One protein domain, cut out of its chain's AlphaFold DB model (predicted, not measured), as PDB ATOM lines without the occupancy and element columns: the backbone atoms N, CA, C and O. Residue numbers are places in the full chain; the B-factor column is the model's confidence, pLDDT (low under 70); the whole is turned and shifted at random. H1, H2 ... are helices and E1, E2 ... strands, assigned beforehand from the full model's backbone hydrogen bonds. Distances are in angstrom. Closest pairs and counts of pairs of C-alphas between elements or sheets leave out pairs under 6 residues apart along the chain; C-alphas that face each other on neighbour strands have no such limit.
ATOM      1  N   VAL A 124     168.796 209.265 292.156       98.81
ATOM      2  CA  VAL A 124     167.722 208.306 292.478       98.81
ATOM      3  C   VAL A 124     166.972 207.898 291.212       98.81
ATOM      4  O   VAL A 124     166.719 206.714 290.999       98.81
ATOM      5  N   GLU A 125     166.626 208.869 290.365       98.81
ATOM      6  CA  GLU A 125     165.940 208.605 289.099       98.81
ATOM      7  C   GLU A 125     166.790 207.746 288.157       98.81
ATOM      8  O   GLU A 125     166.279 206.781 287.594       98.81
ATOM      9  N   ALA A 126     168.080 208.058 288.022       98.81
ATOM     10  CA  ALA A 126     169.010 207.330 287.167       98.81
ATOM     11  C   ALA A 126     169.212 205.882 287.634       98.81
ATOM     12  O   ALA A 126     169.101 204.959 286.835       98.81
ATOM     13  N   LEU A 127     169.443 205.667 288.931       98.88
ATOM     14  CA  LEU A 127     169.607 204.321 289.491       98.88
ATOM     15  C   LEU A 127     168.356 203.460 289.284       98.88
ATOM     16  O   LEU A 127     168.470 202.296 288.906       98.88
ATOM     17  N   ARG A 128     167.162 204.038 289.471       98.69
ATOM     18  CA  ARG A 128     165.891 203.343 289.208       98.69
ATOM     19  C   ARG A 128     165.713 203.003 287.733       98.69
ATOM     20  O   ARG A 128     165.284 201.898 287.427       98.69
ATOM     21  N   ASP A 129     166.041 203.928 286.833       98.69
ATOM     22  CA  ASP A 129     165.966 203.699 285.384       98.69
ATOM     23  C   ASP A 129     166.920 202.578 284.938       98.69
ATOM     24  O   ASP A 129     166.581 201.785 284.065       98.69
ATOM     25  N   MET A 130     168.070 202.455 285.606       98.19
ATOM     26  CA  MET A 130     169.035 201.371 285.403       98.19
ATOM     27  C   MET A 130     168.645 200.044 286.073       98.19
ATOM     28  O   MET A 130     169.328 199.045 285.861       98.19
ATOM     29  N   GLY A 131     167.586 200.020 286.888       98.38
ATOM     30  CA  GLY A 131     167.197 198.842 287.666       98.38
ATOM     31  C   GLY A 131     168.201 198.460 288.759       98.38
ATOM     32  O   GLY A 131     168.270 197.292 289.124       98.38
ATOM     33  N   ALA A 132     169.000 199.413 289.251       98.62
ATOM     34  CA  ALA A 132     169.941 199.174 290.340       98.62
ATOM     35  C   ALA A 132     169.203 199.089 291.684       98.62
ATOM     36  O   ALA A 132     168.379 199.949 291.998       98.62
ATOM     37  N   GLU A 133     169.545 198.095 292.499       98.56
ATOM     38  CA  GLU A 133     168.985 197.903 293.839       98.56
ATOM     39  C   GLU A 133     170.073 198.040 294.902       98.56
ATOM     40  O   GLU A 133     169.893 198.760 295.889       98.56
ATOM     41  N   ARG A 134     171.231 197.408 294.674       98.75
ATOM     42  CA  ARG A 134     172.370 197.400 295.591       98.75
ATOM     43  C   ARG A 134     173.496 198.280 295.063       98.75
ATOM     44  O   ARG A 134     174.023 198.059 293.975       98.75
ATOM     45  N   ILE A 135     173.902 199.273 295.845       98.88
ATOM     46  CA  ILE A 135     174.820 200.333 295.409       98.88
ATOM     47  C   ILE A 135     175.987 200.524 296.379       98.88
ATOM     48  O   ILE A 135     175.882 200.240 297.572       98.88
ATOM     49  N   ALA A 136     177.097 201.062 295.877       98.81
ATOM     50  CA  ALA A 136     178.182 201.584 296.707       98.81
ATOM     51  C   ALA A 136     178.236 203.110 296.599       98.81
ATOM     52  O   ALA A 136     178.351 203.646 295.502       98.81
ATOM     53  N   LEU A 137     178.176 203.816 297.728       98.81
ATOM     54  CA  LEU A 137     178.209 205.272 297.780       98.81
ATOM     55  C   LEU A 137     179.632 205.789 298.031       98.81
ATOM     56  O   LEU A 137     180.165 205.673 299.134       98.81
ATOM     57  N   ASN A 138     180.211 206.414 297.010       98.44
ATOM     58  CA  ASN A 138     181.452 207.172 297.081       98.44
ATOM     59  C   ASN A 138     181.147 208.674 297.173       98.44
ATOM     60  O   ASN A 138     180.911 209.349 296.169       98.44
ATOM     61  N   SER A 139     181.178 209.213 298.388       98.06
ATOM     62  CA  SER A 139     180.915 210.628 298.662       98.06
ATOM     63  C   SER A 139     182.126 211.536 298.528       98.06
ATOM     64  O   SER A 139     182.063 212.686 298.951       98.06
ATOM     65  N   VAL A 140     183.214 211.045 297.930       97.19
ATOM     66  CA  VAL A 140     184.385 211.829 297.519       97.19
ATOM     67  C   VAL A 140     184.869 212.810 298.590       97.19
ATOM     68  O   VAL A 140     185.502 212.398 299.549       97.19
ATOM     69  N   TYR A 141     184.577 214.098 298.470       96.00
ATOM     70  CA  TYR A 141     185.039 215.138 299.384       96.00
ATOM     71  C   TYR A 141     184.039 215.530 300.474       96.00
ATOM     72  O   TYR A 141     184.320 216.431 301.261       96.00
ATOM     73  N   TYR A 142     182.854 214.926 300.501       95.88
ATOM     74  CA  TYR A 142     181.783 215.339 301.404       95.88
ATOM     75  C   TYR A 142     182.211 215.212 302.858       95.88
ATOM     76  O   TYR A 142     182.759 214.185 303.262       95.88
ATOM     77  N   TRP A 143     181.866 216.226 303.649       94.88
ATOM     78  CA  TRP A 143     181.889 216.119 305.099       94.88
ATOM     79  C   TRP A 143     181.038 214.927 305.574       94.88
ATOM     80  O   TRP A 143     180.067 214.561 304.897       94.88
ATOM     81  N   PRO A 144     181.355 214.336 306.742       94.94
ATOM     82  CA  PRO A 144     180.613 213.190 307.266       94.94
ATOM     83  C   PRO A 144     179.099 213.420 307.366       94.94
ATOM     84  O   PRO A 144     178.324 212.558 306.970       94.94
ATOM     85  N   ASP A 145     178.656 214.601 307.803       94.75
ATOM     86  CA  ASP A 145     177.233 214.943 307.910       94.75
ATOM     87  C   ASP A 145     176.530 215.024 306.542       94.75
ATOM     88  O   ASP A 145     175.365 214.641 306.410       94.75
ATOM     89  N   TRP A 146     177.234 215.462 305.495       95.69
ATOM     90  CA  TRP A 146     176.710 215.452 304.128       95.69
ATOM     91  C   TRP A 146     176.649 214.035 303.562       95.69
ATOM     92  O   TRP A 146     175.636 213.656 302.974       95.69
ATOM     93  N   ARG A 147     177.723 213.253 303.740       96.88
ATOM     94  CA  ARG A 147     177.801 211.843 303.331       96.88
ATOM     95  C   ARG A 147     176.663 211.050 303.965       96.88
ATOM     96  O   ARG A 147     175.885 210.422 303.254       96.88
ATOM     97  N   ASP A 148     176.528 211.132 305.284       97.12
ATOM     98  CA  ASP A 148     175.544 210.363 306.049       97.12
ATOM     99  C   ASP A 148     174.116 210.844 305.767       97.12
ATOM    100  O   ASP A 148     173.180 210.045 305.681       97.12
ATOM    101  N   GLY A 149     173.941 212.154 305.560       97.31
ATOM    102  CA  GLY A 149     172.680 212.739 305.120       97.31
ATOM    103  C   GLY A 149     172.205 212.183 303.779       97.31
ATOM    104  O   GLY A 149     171.042 211.799 303.650       97.31
ATOM    105  N   TYR A 150     173.105 212.092 302.802       98.19
ATOM    106  CA  TYR A 150     172.773 211.568 301.485       98.19
ATOM    107  C   TYR A 150     172.657 210.038 301.457       98.19
ATOM    108  O   TYR A 150     171.780 209.507 300.781       98.19
ATOM    109  N   ALA A 151     173.463 209.322 302.244       98.50
ATOM    110  CA  ALA A 151     173.325 207.879 302.427       98.50
ATOM    111  C   ALA A 151     171.930 207.513 302.955       98.50
ATOM    112  O   ALA A 151     171.272 206.633 302.404       98.50
ATOM    113  N   ARG A 152     171.435 208.247 303.965       98.38
ATOM    114  CA  ARG A 152     170.059 208.091 304.460       98.38
ATOM    115  C   ARG A 152     169.029 208.378 303.368       98.38
ATOM    116  O   ARG A 152     168.105 207.594 303.206       98.38
ATOM    117  N   PHE A 153     169.205 209.457 302.604       98.62
ATOM    118  CA  PHE A 153     168.304 209.812 301.502       98.62
ATOM    119  C   PHE A 153     168.202 208.699 300.444       98.62
ATOM    120  O   PHE A 153     167.107 208.379 299.987       98.62
ATOM    121  N   LEU A 154     169.326 208.070 300.081       98.75
ATOM    122  CA  LEU A 154     169.342 206.922 299.168       98.75
ATOM    123  C   LEU A 154     168.708 205.670 299.797       98.75
ATOM    124  O   LEU A 154     167.954 204.971 299.124       98.75
ATOM    125  N   GLY A 155     168.945 205.411 301.086       98.62
ATOM    126  CA  GLY A 155     168.283 204.317 301.803       98.62
ATOM    127  C   GLY A 155     166.759 204.483 301.849       98.62
ATOM    128  O   GLY A 155     166.018 203.550 301.553       98.62
ATOM    129  N   GLU A 156     166.270 205.696 302.118       98.44
ATOM    130  CA  GLU A 156     164.841 206.038 302.055       98.44
ATOM    131  C   GLU A 156     164.268 205.943 300.632       98.44
ATOM    132  O   GLU A 156     163.069 205.722 300.456       98.44
ATOM    133  N   ALA A 157     165.109 206.077 299.602       98.38
ATOM    134  CA  ALA A 157     164.714 205.841 298.215       98.38
ATOM    135  C   ALA A 157     164.557 204.348 297.874       98.38
ATOM    136  O   ALA A 157     164.039 204.045 296.792       98.38
ATOM    137  N   GLY A 158     164.951 203.450 298.785       98.50
ATOM    138  CA  GLY A 158     164.811 202.000 298.672       98.50
ATOM    139  C   GLY A 158     166.072 201.264 298.220       98.50
ATOM    140  O   GLY A 158     165.978 200.078 297.925       98.50
ATOM    141  N   PHE A 159     167.228 201.932 298.145       98.81
ATOM    142  CA  PHE A 159     168.476 201.276 297.752       98.81
ATOM    143  C   PHE A 159     169.146 200.567 298.936       98.81
ATOM    144  O   PHE A 159     169.116 201.048 300.069       98.81
ATOM    145  N   ASP A 160     169.807 199.451 298.650       98.69
ATOM    146  CA  ASP A 160     170.664 198.717 299.577       98.69
ATOM    147  C   ASP A 160     172.113 199.220 299.454       98.69
ATOM    148  O   ASP A 160     172.790 198.996 298.449       98.69
ATOM    149  N   LEU A 161     172.593 199.953 300.463       98.62
ATOM    150  CA  LEU A 161     173.925 200.558 300.442       98.62
ATOM    151  C   LEU A 161     174.963 199.568 300.985       98.62
ATOM    152  O   LEU A 161     175.153 199.434 302.193       98.62
ATOM    153  N   ALA A 162     175.686 198.913 300.077       98.50
ATOM    154  CA  ALA A 162     176.750 197.963 300.397       98.50
ATOM    155  C   ALA A 162     178.002 198.630 300.991       98.50
ATOM    156  O   ALA A 162     178.745 198.011 301.750       98.50
ATOM    157  N   TYR A 163     178.246 199.887 300.617       98.62
ATOM    158  CA  TYR A 163     179.364 200.696 301.085       98.62
ATOM    159  C   TYR A 163     178.964 202.169 301.119       98.62
ATOM    160  O   TYR A 163     178.219 202.631 300.255       98.62
ATOM    161  N   VAL A 164     179.492 202.902 302.099       98.69
ATOM    162  CA  VAL A 164     179.376 204.358 302.216       98.69
ATOM    163  C   VAL A 164     180.712 204.902 302.700       98.69
ATOM    164  O   VAL A 164     181.182 204.507 303.766       98.69
ATOM    165  N   GLY A 165     181.317 205.813 301.944       98.38
ATOM    166  CA  GLY A 165     182.562 206.456 302.356       98.38
ATOM    167  C   GLY A 165     182.986 207.604 301.452       98.38
ATOM    168  O   GLY A 165     182.525 207.731 300.321       98.38
ATOM    169  N   ASN A 166     183.872 208.448 301.961       98.19
ATOM    170  CA  ASN A 166     184.516 209.561 301.274       98.19
ATOM    171  C   ASN A 166     186.038 209.285 301.134       98.19
ATOM    172  O   ASN A 166     186.527 208.225 301.525       98.19
ATOM    173  N   PHE A 167     186.819 210.216 300.583       98.38
ATOM    174  CA  PHE A 167     188.265 210.050 300.389       98.38
ATOM    175  C   PHE A 167     189.046 209.854 301.696       98.38
ATOM    176  O   PHE A 167     190.085 209.190 301.687       98.38
ATOM    177  N   VAL A 168     188.551 210.403 302.808       98.31
ATOM    178  CA  VAL A 168     189.150 210.234 304.137       98.31
ATOM    179  C   VAL A 168     188.864 208.833 304.675       98.31
ATOM    180  O   VAL A 168     189.786 208.154 305.117       98.31
ATOM    181  N   ASP A 169     187.629 208.339 304.547       98.31
ATOM    182  CA  ASP A 169     187.263 206.969 304.949       98.31
ATOM    183  C   ASP A 169     188.020 205.901 304.146       98.31
ATOM    184  O   ASP A 169     188.311 204.812 304.643       98.31
ATOM    185  N   GLN A 170     188.354 206.218 302.893       98.19
ATOM    186  CA  GLN A 170     189.163 205.368 302.016       98.19
ATOM    187  C   GLN A 170     190.661 205.403 302.369       98.19
ATOM    188  O   GLN A 170     191.433 204.607 301.830       98.19
ATOM    189  N   GLY A 171     191.088 206.317 303.249       98.06
ATOM    190  CA  GLY A 171     192.493 206.542 303.594       98.06
ATOM    191  C   GLY A 171     193.313 207.173 302.463       98.06
ATOM    192  O   GLY A 171     194.538 207.071 302.464       98.06
ATOM    193  N   LEU A 172     192.656 207.790 301.474       97.88
ATOM    194  CA  LEU A 172     193.319 208.429 300.332       97.88
ATOM    195  C   LEU A 172     193.742 209.871 300.627       97.88
ATOM    196  O   LEU A 172     194.686 210.359 300.008       97.88
ATOM    197  N   ILE A 173     193.056 210.526 301.566       97.81
ATOM    198  CA  ILE A 173     193.392 211.838 302.131       97.81
ATOM    199  C   ILE A 173     193.377 211.695 303.656       97.81
ATOM    200  O   ILE A 173     192.506 211.011 304.190       97.81
ATOM    201  N   ALA A 174     194.335 212.295 304.369       97.75
ATOM    202  CA  ALA A 174     194.513 212.002 305.791       97.75
ATOM    203  C   ALA A 174     193.439 212.650 306.673       97.75
ATOM    204  O   ALA A 174     193.011 212.057 307.664       97.75
ATOM    205  N   THR A 175     192.996 213.862 306.327       97.94
ATOM    206  CA  THR A 175     191.999 214.599 307.114       97.94
ATOM    207  C   THR A 175     190.954 215.285 306.240       97.94
ATOM    208  O   THR A 175     191.193 215.617 305.079       97.94
ATOM    209  N   GLN A 176     189.782 215.559 306.820       96.31
ATOM    210  CA  GLN A 176     188.744 216.333 306.134       96.31
ATOM    211  C   GLN A 176     189.214 217.761 305.822       96.31
ATOM    212  O   GLN A 176     188.831 218.306 304.793       96.31
ATOM    213  N   GLN A 177     190.061 218.354 306.672       96.44
ATOM    214  CA  GLN A 177     190.613 219.686 306.419       96.44
ATOM    215  C   GLN A 177     191.470 219.691 305.149       96.44
ATOM    216  O   GLN A 177     191.212 220.495 304.262       96.44
ATOM    217  N   GLU A 178     192.398 218.740 305.008       97.12
ATOM    218  CA  GLU A 178     193.203 218.592 303.786       97.12
ATOM    219  C   GLU A 178     192.329 218.386 302.541       97.12
ATOM    220  O   GLU A 178     192.602 218.943 301.478       97.12
ATOM    221  N   CYS A 179     191.247 217.610 302.667       96.62
ATOM    222  CA  CYS A 179     190.300 217.410 301.574       96.62
ATOM    223  C   CYS A 179     189.590 218.716 301.174       96.62
ATOM    224  O   CYS A 179     189.399 218.977 299.985       96.62
ATOM    225  N   ASN A 180     189.208 219.538 302.154       92.88
ATOM    226  CA  ASN A 180     188.528 220.813 301.928       92.88
ATOM    227  C   ASN A 180     189.472 221.869 301.340       92.88
ATOM    228  O   ASN A 180     189.070 222.621 300.452       92.88
ATOM    229  N   ASP A 181     190.737 221.884 301.767       94.88
ATOM    230  CA  ASP A 181     191.769 222.802 301.265       94.88
ATOM    231  C   ASP A 181     192.030 222.619 299.756       94.88
ATOM    232  O   ASP A 181     192.474 223.543 299.073       94.88
ATOM    233  N   CYS A 182     191.682 221.452 299.197       93.88
ATOM    234  CA  CYS A 182     191.750 221.183 297.760       93.88
ATOM    235  C   CYS A 182     190.665 221.905 296.938       93.88
ATOM    236  O   CYS A 182     190.716 221.849 295.710       93.88
ATOM    237  N   THR A 183     189.672 222.546 297.569       90.25
ATOM    238  CA  THR A 183     188.550 223.247 296.903       90.25
ATOM    239  C   THR A 183     187.883 222.418 295.797       90.25
ATOM    240  O   THR A 183     187.537 222.905 294.723       90.25
ATOM    241  N   TRP A 184     187.710 221.119 296.074       92.75
ATOM    242  CA  TRP A 184     187.068 220.141 295.184       92.75
ATOM    243  C   TRP A 184     187.832 219.856 293.877       92.75
ATOM    244  O   TRP A 184     187.261 219.290 292.938       92.75
ATOM    245  N   ILE A 185     189.115 220.232 293.804       96.19
ATOM    246  CA  ILE A 185     190.016 219.974 292.677       96.19
ATOM    247  C   ILE A 185     191.169 219.088 293.152       96.19
ATOM    248  O   ILE A 185     192.045 219.521 293.897       96.19
ATOM    249  N   PHE A 186     191.197 217.850 292.675       97.12
ATOM    250  CA  PHE A 186     192.103 216.809 293.145       97.12
ATOM    251  C   PHE A 186     193.105 216.372 292.074       97.12
ATOM    252  O   PHE A 186     192.994 216.713 290.891       97.12
ATOM    253  N   ASP A 187     194.098 215.597 292.504       94.69
ATOM    254  CA  ASP A 187     195.038 214.927 291.609       94.69
ATOM    255  C   ASP A 187     194.324 213.953 290.657       94.69
ATOM    256  O   ASP A 187     193.374 213.273 291.049       94.69
ATOM    257  N   GLY A 188     194.809 213.862 289.416       87.88
ATOM    258  CA  GLY A 188     194.228 213.025 288.362       87.88
ATOM    259  C   GLY A 188     194.092 211.550 288.733       87.88
ATOM    260  O   GLY A 188     193.084 210.926 288.410       87.88
ATOM    261  N   SER A 189     195.069 211.002 289.461       92.94
ATOM    262  CA  SER A 189     195.076 209.587 289.848       92.94
ATOM    263  C   SER A 189     194.093 209.261 290.976       92.94
ATOM    264  O   SER A 189     193.783 208.090 291.209       92.94
ATOM    265  N   LEU A 190     193.594 210.276 291.696       97.06
ATOM    266  CA  LEU A 190     192.738 210.063 292.861       97.06
ATOM    267  C   LEU A 190     191.401 209.422 292.475       97.06
ATOM    268  O   LEU A 190     190.911 208.573 293.216       97.06
ATOM    269  N   ALA A 191     190.836 209.786 291.318       96.06
ATOM    270  CA  ALA A 191     189.575 209.223 290.839       96.06
ATOM    271  C   ALA A 191     189.666 207.698 290.689       96.06
ATOM    272  O   ALA A 191     188.870 206.967 291.274       96.06
ATOM    273  N   GLU A 192     190.677 207.220 289.966       96.00
ATOM    274  CA  GLU A 192     190.864 205.801 289.660       96.00
ATOM    275  C   GLU A 192     191.164 204.988 290.929       96.00
ATOM    276  O   GLU A 192     190.535 203.961 291.180       96.00
ATOM    277  N   ARG A 193     192.044 205.506 291.801       98.00
ATOM    278  CA  ARG A 193     192.348 204.900 293.112       98.00
ATOM    279  C   ARG A 193     191.117 204.807 294.010       98.00
ATOM    280  O   ARG A 193     190.945 203.815 294.713       98.00
ATOM    281  N   SER A 194     190.274 205.839 293.995       98.00
ATOM    282  CA  SER A 194     189.038 205.870 294.770       98.00
ATOM    283  C   SER A 194     188.028 204.845 294.265       98.00
ATOM    284  O   SER A 194     187.481 204.093 295.069       98.00
ATOM    285  N   MET A 195     187.831 204.737 292.948       97.50
ATOM    286  CA  MET A 195     186.932 203.721 292.390       97.50
ATOM    287  C   MET A 195     187.441 202.303 292.651       97.50
ATOM    288  O   MET A 195     186.655 201.457 293.066       97.50
ATOM    289  N   ALA A 196     188.747 202.056 292.499       97.88
ATOM    290  CA  ALA A 196     189.348 200.763 292.822       97.88
ATOM    291  C   ALA A 196     189.103 200.371 294.289       97.88
ATOM    292  O   ALA A 196     188.653 199.263 294.563       97.88
ATOM    293  N   HIS A 197     189.291 201.308 295.229       98.56
ATOM    294  CA  HIS A 197     188.983 201.064 296.640       98.56
ATOM    295  C   HIS A 197     187.515 200.671 296.847       98.56
ATOM    296  O   HIS A 197     187.216 199.754 297.609       98.56
ATOM    297  N   VAL A 198     186.584 201.368 296.193       98.44
ATOM    298  CA  VAL A 198     185.149 201.082 296.324       98.44
ATOM    299  C   VAL A 198     184.810 199.695 295.775       98.44
ATOM    300  O   VAL A 198     184.088 198.952 296.437       98.44
ATOM    301  N   VAL A 199     185.367 199.320 294.618       98.06
ATOM    302  CA  VAL A 199     185.192 197.984 294.024       98.06
ATOM    303  C   VAL A 199     185.724 196.892 294.952       98.06
ATOM    304  O   VAL A 199     185.030 195.902 295.169       98.06
ATOM    305  N   ASP A 200     186.893 197.090 295.564       98.12
ATOM    306  CA  ASP A 200     187.464 196.129 296.516       98.12
ATOM    307  C   ASP A 200     186.574 195.939 297.756       98.12
ATOM    308  O   ASP A 200     186.479 194.840 298.307       98.12
ATOM    309  N   ARG A 201     185.914 197.008 298.221       98.31
ATOM    310  CA  ARG A 201     185.040 196.970 299.406       98.31
ATOM    311  C   ARG A 201     183.648 196.427 299.124       98.31
ATOM    312  O   ARG A 201     183.042 195.844 300.021       98.31
ATOM    313  N   ALA A 202     183.134 196.651 297.923       97.94
ATOM    314  CA  ALA A 202     181.780 196.291 297.537       97.94
ATOM    315  C   ALA A 202     181.752 195.768 296.088       97.94
ATOM    316  O   ALA A 202     181.200 196.426 295.205       97.94
ATOM    317  N   PRO A 203     182.325 194.577 295.825       97.31
ATOM    318  CA  PRO A 203     182.420 194.032 294.469       97.31
ATOM    319  C   PRO A 203     181.054 193.628 293.895       97.31
ATOM    320  O   PRO A 203     180.854 193.654 292.680       97.31
ATOM    321  N   ASP A 204     180.088 193.309 294.757       97.19
ATOM    322  CA  ASP A 204     178.765 192.791 294.392       97.19
ATOM    323  C   ASP A 204     177.685 193.883 294.433       97.19
ATOM    324  O   ASP A 204     176.637 193.724 295.058       97.19
ATOM    325  N   VAL A 205     177.969 195.029 293.813       98.69
ATOM    326  CA  VAL A 205     176.994 196.117 293.609       98.69
ATOM    327  C   VAL A 205     176.604 196.249 292.142       98.69
ATOM    328  O   VAL A 205     177.397 195.924 291.248       98.69
ATOM    329  N   ASP A 206     175.403 196.768 291.910       98.69
ATOM    330  CA  ASP A 206     174.853 197.056 290.585       98.69
ATOM    331  C   ASP A 206     175.467 198.327 289.992       98.69
ATOM    332  O   ASP A 206     175.710 198.404 288.788       98.69
ATOM    333  N   ALA A 207     175.747 199.318 290.843       98.69
ATOM    334  CA  ALA A 207     176.346 200.587 290.452       98.69
ATOM    335  C   ALA A 207     177.168 201.216 291.585       98.69
ATOM    336  O   ALA A 207     176.874 201.057 292.775       98.69
ATOM    337  N   ILE A 208     178.178 201.993 291.193       98.75
ATOM    338  CA  ILE A 208     178.905 202.898 292.081       98.75
ATOM    339  C   ILE A 208     178.284 204.285 291.945       98.75
ATOM    340  O   ILE A 208     178.228 204.855 290.858       98.75
ATOM    341  N   VAL A 209     177.834 204.851 293.056       98.75
ATOM    342  CA  VAL A 209     177.325 206.219 293.121       98.75
ATOM    343  C   VAL A 209     178.458 207.156 293.496       98.75
ATOM    344  O   VAL A 209     179.150 206.919 294.482       98.75
ATOM    345  N   VAL A 210     178.608 208.251 292.755       98.12
ATOM    346  CA  VAL A 210     179.573 209.311 293.076       98.12
ATOM    347  C   VAL A 210     178.820 210.600 293.385       98.12
ATOM    348  O   VAL A 210     178.273 211.255 292.492       98.12
ATOM    349  N   ASN A 211     178.750 210.965 294.667       93.25
ATOM    350  CA  ASN A 211     178.047 212.169 295.107       93.25
ATOM    351  C   ASN A 211     179.000 213.264 295.568       93.25
ATOM    352  O   ASN A 211     179.914 213.029 296.346       93.25
ATOM    353  N   GLY A 212     178.739 214.479 295.095       83.25
ATOM    354  CA  GLY A 212     179.771 215.498 294.951       83.25
ATOM    355  C   GLY A 212     180.250 215.531 293.508       83.25
ATOM    356  O   GLY A 212     180.298 214.504 292.837       83.25
ATOM    357  N   MET A 213     180.540 216.726 293.004       93.19
ATOM    358  CA  MET A 213     180.978 216.955 291.624       93.19
ATOM    359  C   MET A 213     182.460 217.353 291.634       93.19
ATOM    360  O   MET A 213     182.778 218.519 291.387       93.19
ATOM    361  N   PRO A 214     183.366 216.425 292.011       95.38
ATOM    362  CA  PRO A 214     184.787 216.713 292.114       95.38
ATOM    363  C   PRO A 214     185.365 216.962 290.730       95.38
ATOM    364  O   PRO A 214     184.847 216.477 289.722       95.38
ATOM    365  N   ASN A 215     186.490 217.659 290.700       96.75
ATOM    366  CA  ASN A 215     187.287 217.816 289.501       96.75
ATOM    367  C   ASN A 215     188.646 217.152 289.716       96.75
ATOM    368  O   ASN A 215     189.216 217.253 290.799       96.75
ATOM    369  N   PHE A 216     189.190 216.524 288.683       96.81
ATOM    370  CA  PHE A 216     190.493 215.864 288.726       96.81
ATOM    371  C   PHE A 216     191.393 216.438 287.639       96.81
ATOM    372  O   PHE A 216     190.968 216.591 286.491       96.81
ATOM    373  N   ARG A 217     192.625 216.807 287.997       96.12
ATOM    374  CA  ARG A 217     193.585 217.381 287.047       96.12
ATOM    375  C   ARG A 217     194.067 216.319 286.064       96.12
ATOM    376  O   ARG A 217     194.667 215.331 286.470       96.12
ATOM    377  N   GLY A 218     193.836 216.550 284.773       91.06
ATOM    378  CA  GLY A 218     194.433 215.735 283.717       91.06
ATOM    379  C   GLY A 218     195.933 215.994 283.557       91.06
ATOM    380  O   GLY A 218     196.494 216.906 284.167       91.06
ATOM    381  N   ALA A 219     196.580 215.229 282.675       90.56
ATOM    382  CA  ALA A 219     197.997 215.411 282.337       90.56
ATOM    383  C   ALA A 219     198.311 216.803 281.746       90.56
ATOM    384  O   ALA A 219     199.436 217.283 281.836       90.56
ATOM    385  N   ASP A 220     197.306 217.466 281.172       93.94
ATOM    386  CA  ASP A 220     197.363 218.844 280.675       93.94
ATOM    387  C   ASP A 220     197.150 219.908 281.770       93.94
ATOM    388  O   ASP A 220     197.109 221.102 281.482       93.94
ATOM    389  N   GLY A 221     196.992 219.492 283.030       93.31
ATOM    390  CA  GLY A 221     196.760 220.363 284.181       93.31
ATOM    391  C   GLY A 221     195.330 220.901 284.296       93.31
ATOM    392  O   GLY A 221     195.000 221.526 285.314       93.31
ATOM    393  N   ILE A 222     194.471 220.643 283.301       94.31
ATOM    394  CA  ILE A 222     193.085 221.115 283.271       94.31
ATOM    395  C   ILE A 222     192.219 220.172 284.121       94.31
ATOM    396  O   ILE A 222     192.178 218.966 283.851       94.31
ATOM    397  N   PRO A 223     191.527 220.691 285.150       95.19
ATOM    398  CA  PRO A 223     190.629 219.888 285.962       95.19
ATOM    399  C   PRO A 223     189.360 219.528 285.177       95.19
ATOM    400  O   PRO A 223     188.792 220.371 284.485       95.19
ATOM    401  N   ARG A 224     188.922 218.271 285.285       94.69
ATOM    402  CA  ARG A 224     187.710 217.748 284.634       94.69
ATOM    403  C   ARG A 224     186.827 217.010 285.635       94.69
ATOM    404  O   ARG A 224     187.350 216.358 286.538       94.69
ATOM    405  N   ARG A 225     185.507 217.098 285.468       95.81
ATOM    406  CA  ARG A 225     184.538 216.357 286.289       95.81
ATOM    407  C   ARG A 225     184.429 214.889 285.885       95.81
ATOM    408  O   ARG A 225     184.926 214.490 284.831       95.81
ATOM    409  N   ILE A 226     183.740 214.102 286.715       95.75
ATOM    410  CA  ILE A 226     183.494 212.673 286.478       95.75
ATOM    411  C   ILE A 226     182.835 212.433 285.120       95.75
ATOM    412  O   ILE A 226     183.236 211.493 284.454       95.75
ATOM    413  N   VAL A 227     181.938 213.297 284.639       96.56
ATOM    414  CA  VAL A 227     181.358 213.173 283.284       96.56
ATOM    415  C   VAL A 227     182.397 213.059 282.156       96.56
ATOM    416  O   VAL A 227     182.111 212.502 281.109       96.56
ATOM    417  N   SER A 228     183.612 213.589 282.333       95.62
ATOM    418  CA  SER A 228     184.687 213.462 281.334       95.62
ATOM    419  C   SER A 228     185.537 212.200 281.501       95.62
ATOM    420  O   SER A 228     186.416 211.949 280.680       95.62
ATOM    421  N   LEU A 229     185.344 211.473 282.598       95.44
ATOM    422  CA  LEU A 229     186.154 210.335 283.031       95.44
ATOM    423  C   LEU A 229     185.322 209.050 283.152       95.44
ATOM    424  O   LEU A 229     185.893 207.968 283.243       95.44
ATOM    425  N   ASP A 230     183.993 209.162 283.189       95.25
ATOM    426  CA  ASP A 230     183.056 208.111 283.580       95.25
ATOM    427  C   ASP A 230     183.241 206.831 282.765       95.25
ATOM    428  O   ASP A 230     183.384 205.771 283.355       95.25
ATOM    429  N   ARG A 231     183.357 206.917 281.438       96.81
ATOM    430  CA  ARG A 231     183.585 205.766 280.558       96.81
ATOM    431  C   ARG A 231     184.842 204.986 280.936       96.81
ATOM    432  O   ARG A 231     184.816 203.758 281.003       96.81
ATOM    433  N   ASP A 232     185.946 205.693 281.146       96.94
ATOM    434  CA  ASP A 232     187.238 205.068 281.419       96.94
ATOM    435  C   ASP A 232     187.258 204.512 282.855       96.94
ATOM    436  O   ASP A 232     187.713 203.390 283.077       96.94
ATOM    437  N   LEU A 233     186.656 205.235 283.807       97.06
ATOM    438  CA  LEU A 233     186.468 204.773 285.183       97.06
ATOM    439  C   LEU A 233     185.551 203.544 285.263       97.06
ATOM    440  O   LEU A 233     185.862 202.615 286.001       97.06
ATOM    441  N   GLU A 234     184.457 203.494 284.501       98.25
ATOM    442  CA  GLU A 234     183.582 202.318 284.408       98.25
ATOM    443  C   GLU A 234     184.320 201.124 283.797       98.25
ATOM    444  O   GLU A 234     184.160 199.992 284.256       98.25
ATOM    445  N   GLY A 235     185.147 201.370 282.774       97.88
ATOM    446  CA  GLY A 235     185.997 200.354 282.157       97.88
ATOM    447  C   GLY A 235     186.993 199.749 283.147       97.88
ATOM    448  O   GLY A 235     187.127 198.528 283.204       97.88
ATOM    449  N   ALA A 236     187.642 200.589 283.958       96.75
ATOM    450  CA  ALA A 236     188.580 200.156 284.992       96.75
ATOM    451  C   ALA A 236     187.881 199.465 286.177       96.75
ATOM    452  O   ALA A 236     188.356 198.442 286.664       96.75
ATOM    453  N   ALA A 237     186.742 199.998 286.628       96.25
ATOM    454  CA  ALA A 237     185.985 199.463 287.758       96.25
ATOM    455  C   ALA A 237     185.190 198.193 287.407       96.25
ATOM    456  O   ALA A 237     184.798 197.440 288.296       96.25
ATOM    457  N   GLY A 238     184.886 197.972 286.124       97.31
ATOM    458  CA  GLY A 238     183.995 196.901 285.675       97.31
ATOM    459  C   GLY A 238     182.537 197.086 286.118       97.31
ATOM    460  O   GLY A 238     181.745 196.143 286.048       97.31
ATOM    461  N   LYS A 239     182.168 198.287 286.577       97.50
ATOM    462  CA  LYS A 239     180.858 198.622 287.152       97.50
ATOM    463  C   LYS A 239     180.324 199.917 286.545       97.50
ATOM    464  O   LYS A 239     181.127 200.804 286.273       97.50
ATOM    465  N   PRO A 240     178.998 200.052 286.358       98.12
ATOM    466  CA  PRO A 240     178.395 201.343 286.053       98.12
ATOM    467  C   PRO A 240     178.691 202.376 287.142       98.12
ATOM    468  O   PRO A 240     178.672 202.049 288.333       98.12
ATOM    469  N   ILE A 241     178.899 203.622 286.729       98.38
ATOM    470  CA  ILE A 241     179.104 204.760 287.619       98.38
ATOM    471  C   ILE A 241     177.966 205.755 287.400       98.38
ATOM    472  O   ILE A 241     177.754 206.258 286.300       98.38
ATOM    473  N   VAL A 242     177.248 206.070 288.477       98.62
ATOM    474  CA  VAL A 242     176.209 207.104 288.497       98.62
ATOM    475  C   VAL A 242     176.700 208.256 289.359       98.62
ATOM    476  O   VAL A 242     176.613 208.235 290.589       98.62
ATOM    477  N   SER A 243     177.248 209.274 288.710       98.31
ATOM    478  CA  SER A 243     177.719 210.484 289.378       98.31
ATOM    479  C   SER A 243     176.661 211.587 289.364       98.31
ATOM    480  O   SER A 243     175.738 211.593 288.553       98.31
ATOM    481  N   SER A 244     176.773 212.551 290.280       98.06
ATOM    482  CA  SER A 244     175.778 213.632 290.390       98.06
ATOM    483  C   SER A 244     175.677 214.500 289.126       98.06
ATOM    484  O   SER A 244     174.599 214.999 288.817       98.06
TER     485      SER A 244
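AT A GLANCE: This is residues 124 to 244 of the 272 residues of an uncharacterized protein of Gammaproteobacteria bacterium (UniProt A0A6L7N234). A twisted four-stranded parallel sheet makes the core, with H2 along one face and H4 slantwise over the other; H5 packs on H4 and lies next to the edge strand E6. Beyond the last residues of the sheet's strands lie the small hairpin of E4 and E5, with E4 packed beside the first residues of H4 near Gly 188, and the short helix H3, while H1 only grazes the sheet. The printed part has 121 residues, with five named helices and six named strands in the order H1 E1 H2 E2 H3 H4 E3 E4 E5 H5 E6; the large sheet runs E2 E1 E3 E6, all parallel, and the small one, E4 E5, is antiparallel. The class is mixed, helices and strands, and the whole is compact, with a radius of gyration of the C-alphas of 13.5 A and a rounded outline of 38 by 30 by 24 A.

IN THESE COORDINATES: In the large sheet, E2 is residues 160 to 165, 14.5 A from first to last C-alpha, E1 is 134 to 138, 13.4 A, E3 is 207 to 210, 9.7 A, and E6 is 241 to 243, 6.1 A. C-alpha 134 stands at (172.370, 197.400, 295.591) and C-alpha 243 at (177.719, 210.484, 289.378). H2 is residues 144 to 156, 18.1 A, and H4 is 188 to 201, 21.5 A, ending with C-alpha 201 at (185.040, 196.970, 299.406). H5 is residues 230 to 237, 10.0 A. H1, 124 to 129, and H3, 176 to 181, are each 8.6 A long. E4 is residues 215 to 217, 6.8 A, and E5 is 223 to 225, 7.0 A.

HOW THE PARTS SIT: From edge to edge of the large sheet the strands' lines turn by 66 degrees; E2 and E6 are its edge strands. E2 and E1 stand at 13 degrees, with N 137 and O 163 at 2.8 A. E1 and E3 stand at 26 degrees, with N 138 and O 209 at 2.8 A. E3 and E6 stand at 28 degrees, with N 242 and O 208 at 2.8 A; these pairs are within hydrogen-bond range. H2 lies over E2 at a height of 9.3 A over the sheet and runs along the strands, at 8 degrees to E2 on the local plane; their closest C-alphas, of Gly 155 and Leu 161, are 6.9 A apart. E1, H2 and E2 form a strand-helix-strand unit, two parallel neighbour strands joined through a helix, with a right-handed crossover. H4, on the opposite face, lies over E1 and E3 at a height of 10.0 A and runs slantwise to the strands, at 36 degrees to E1 on the local plane. The sheet has helices on both faces, H4 and H5 on one and H2 on the other, in three layers. E2, H3, H4 and E3 form a split unit, with E1 between its two strands, and its crossover is right-handed. H4 and H5 touch at a steep tilt of 47 degrees, the same way, with the closest C-alphas, of Ala 196 and Ala 237, 6.2 A apart. E4 and E5 are a hairpin, with N 216 and O 224 at 2.8 A. The closest C-alphas of H4 and E4, of Gly 188 and Arg 217, are 4.6 A apart. H3 is not on the large sheet and is apart from H2 and H4. In H1, H2, H3 and H5 every O i to N i+4 pair is within hydrogen-bond range; in H4, 9 of 10 are.

THE WHOLE: The two C-alphas farthest apart, of Glu 156 and Asp 220, are 41.0 A apart. The printed part has no cut. No link is long; those from E2 to H3 and from H3 to H4 are short, and the others are tight. The mean pLDDT of the printed part is 96.9, and no printed residue is under 70.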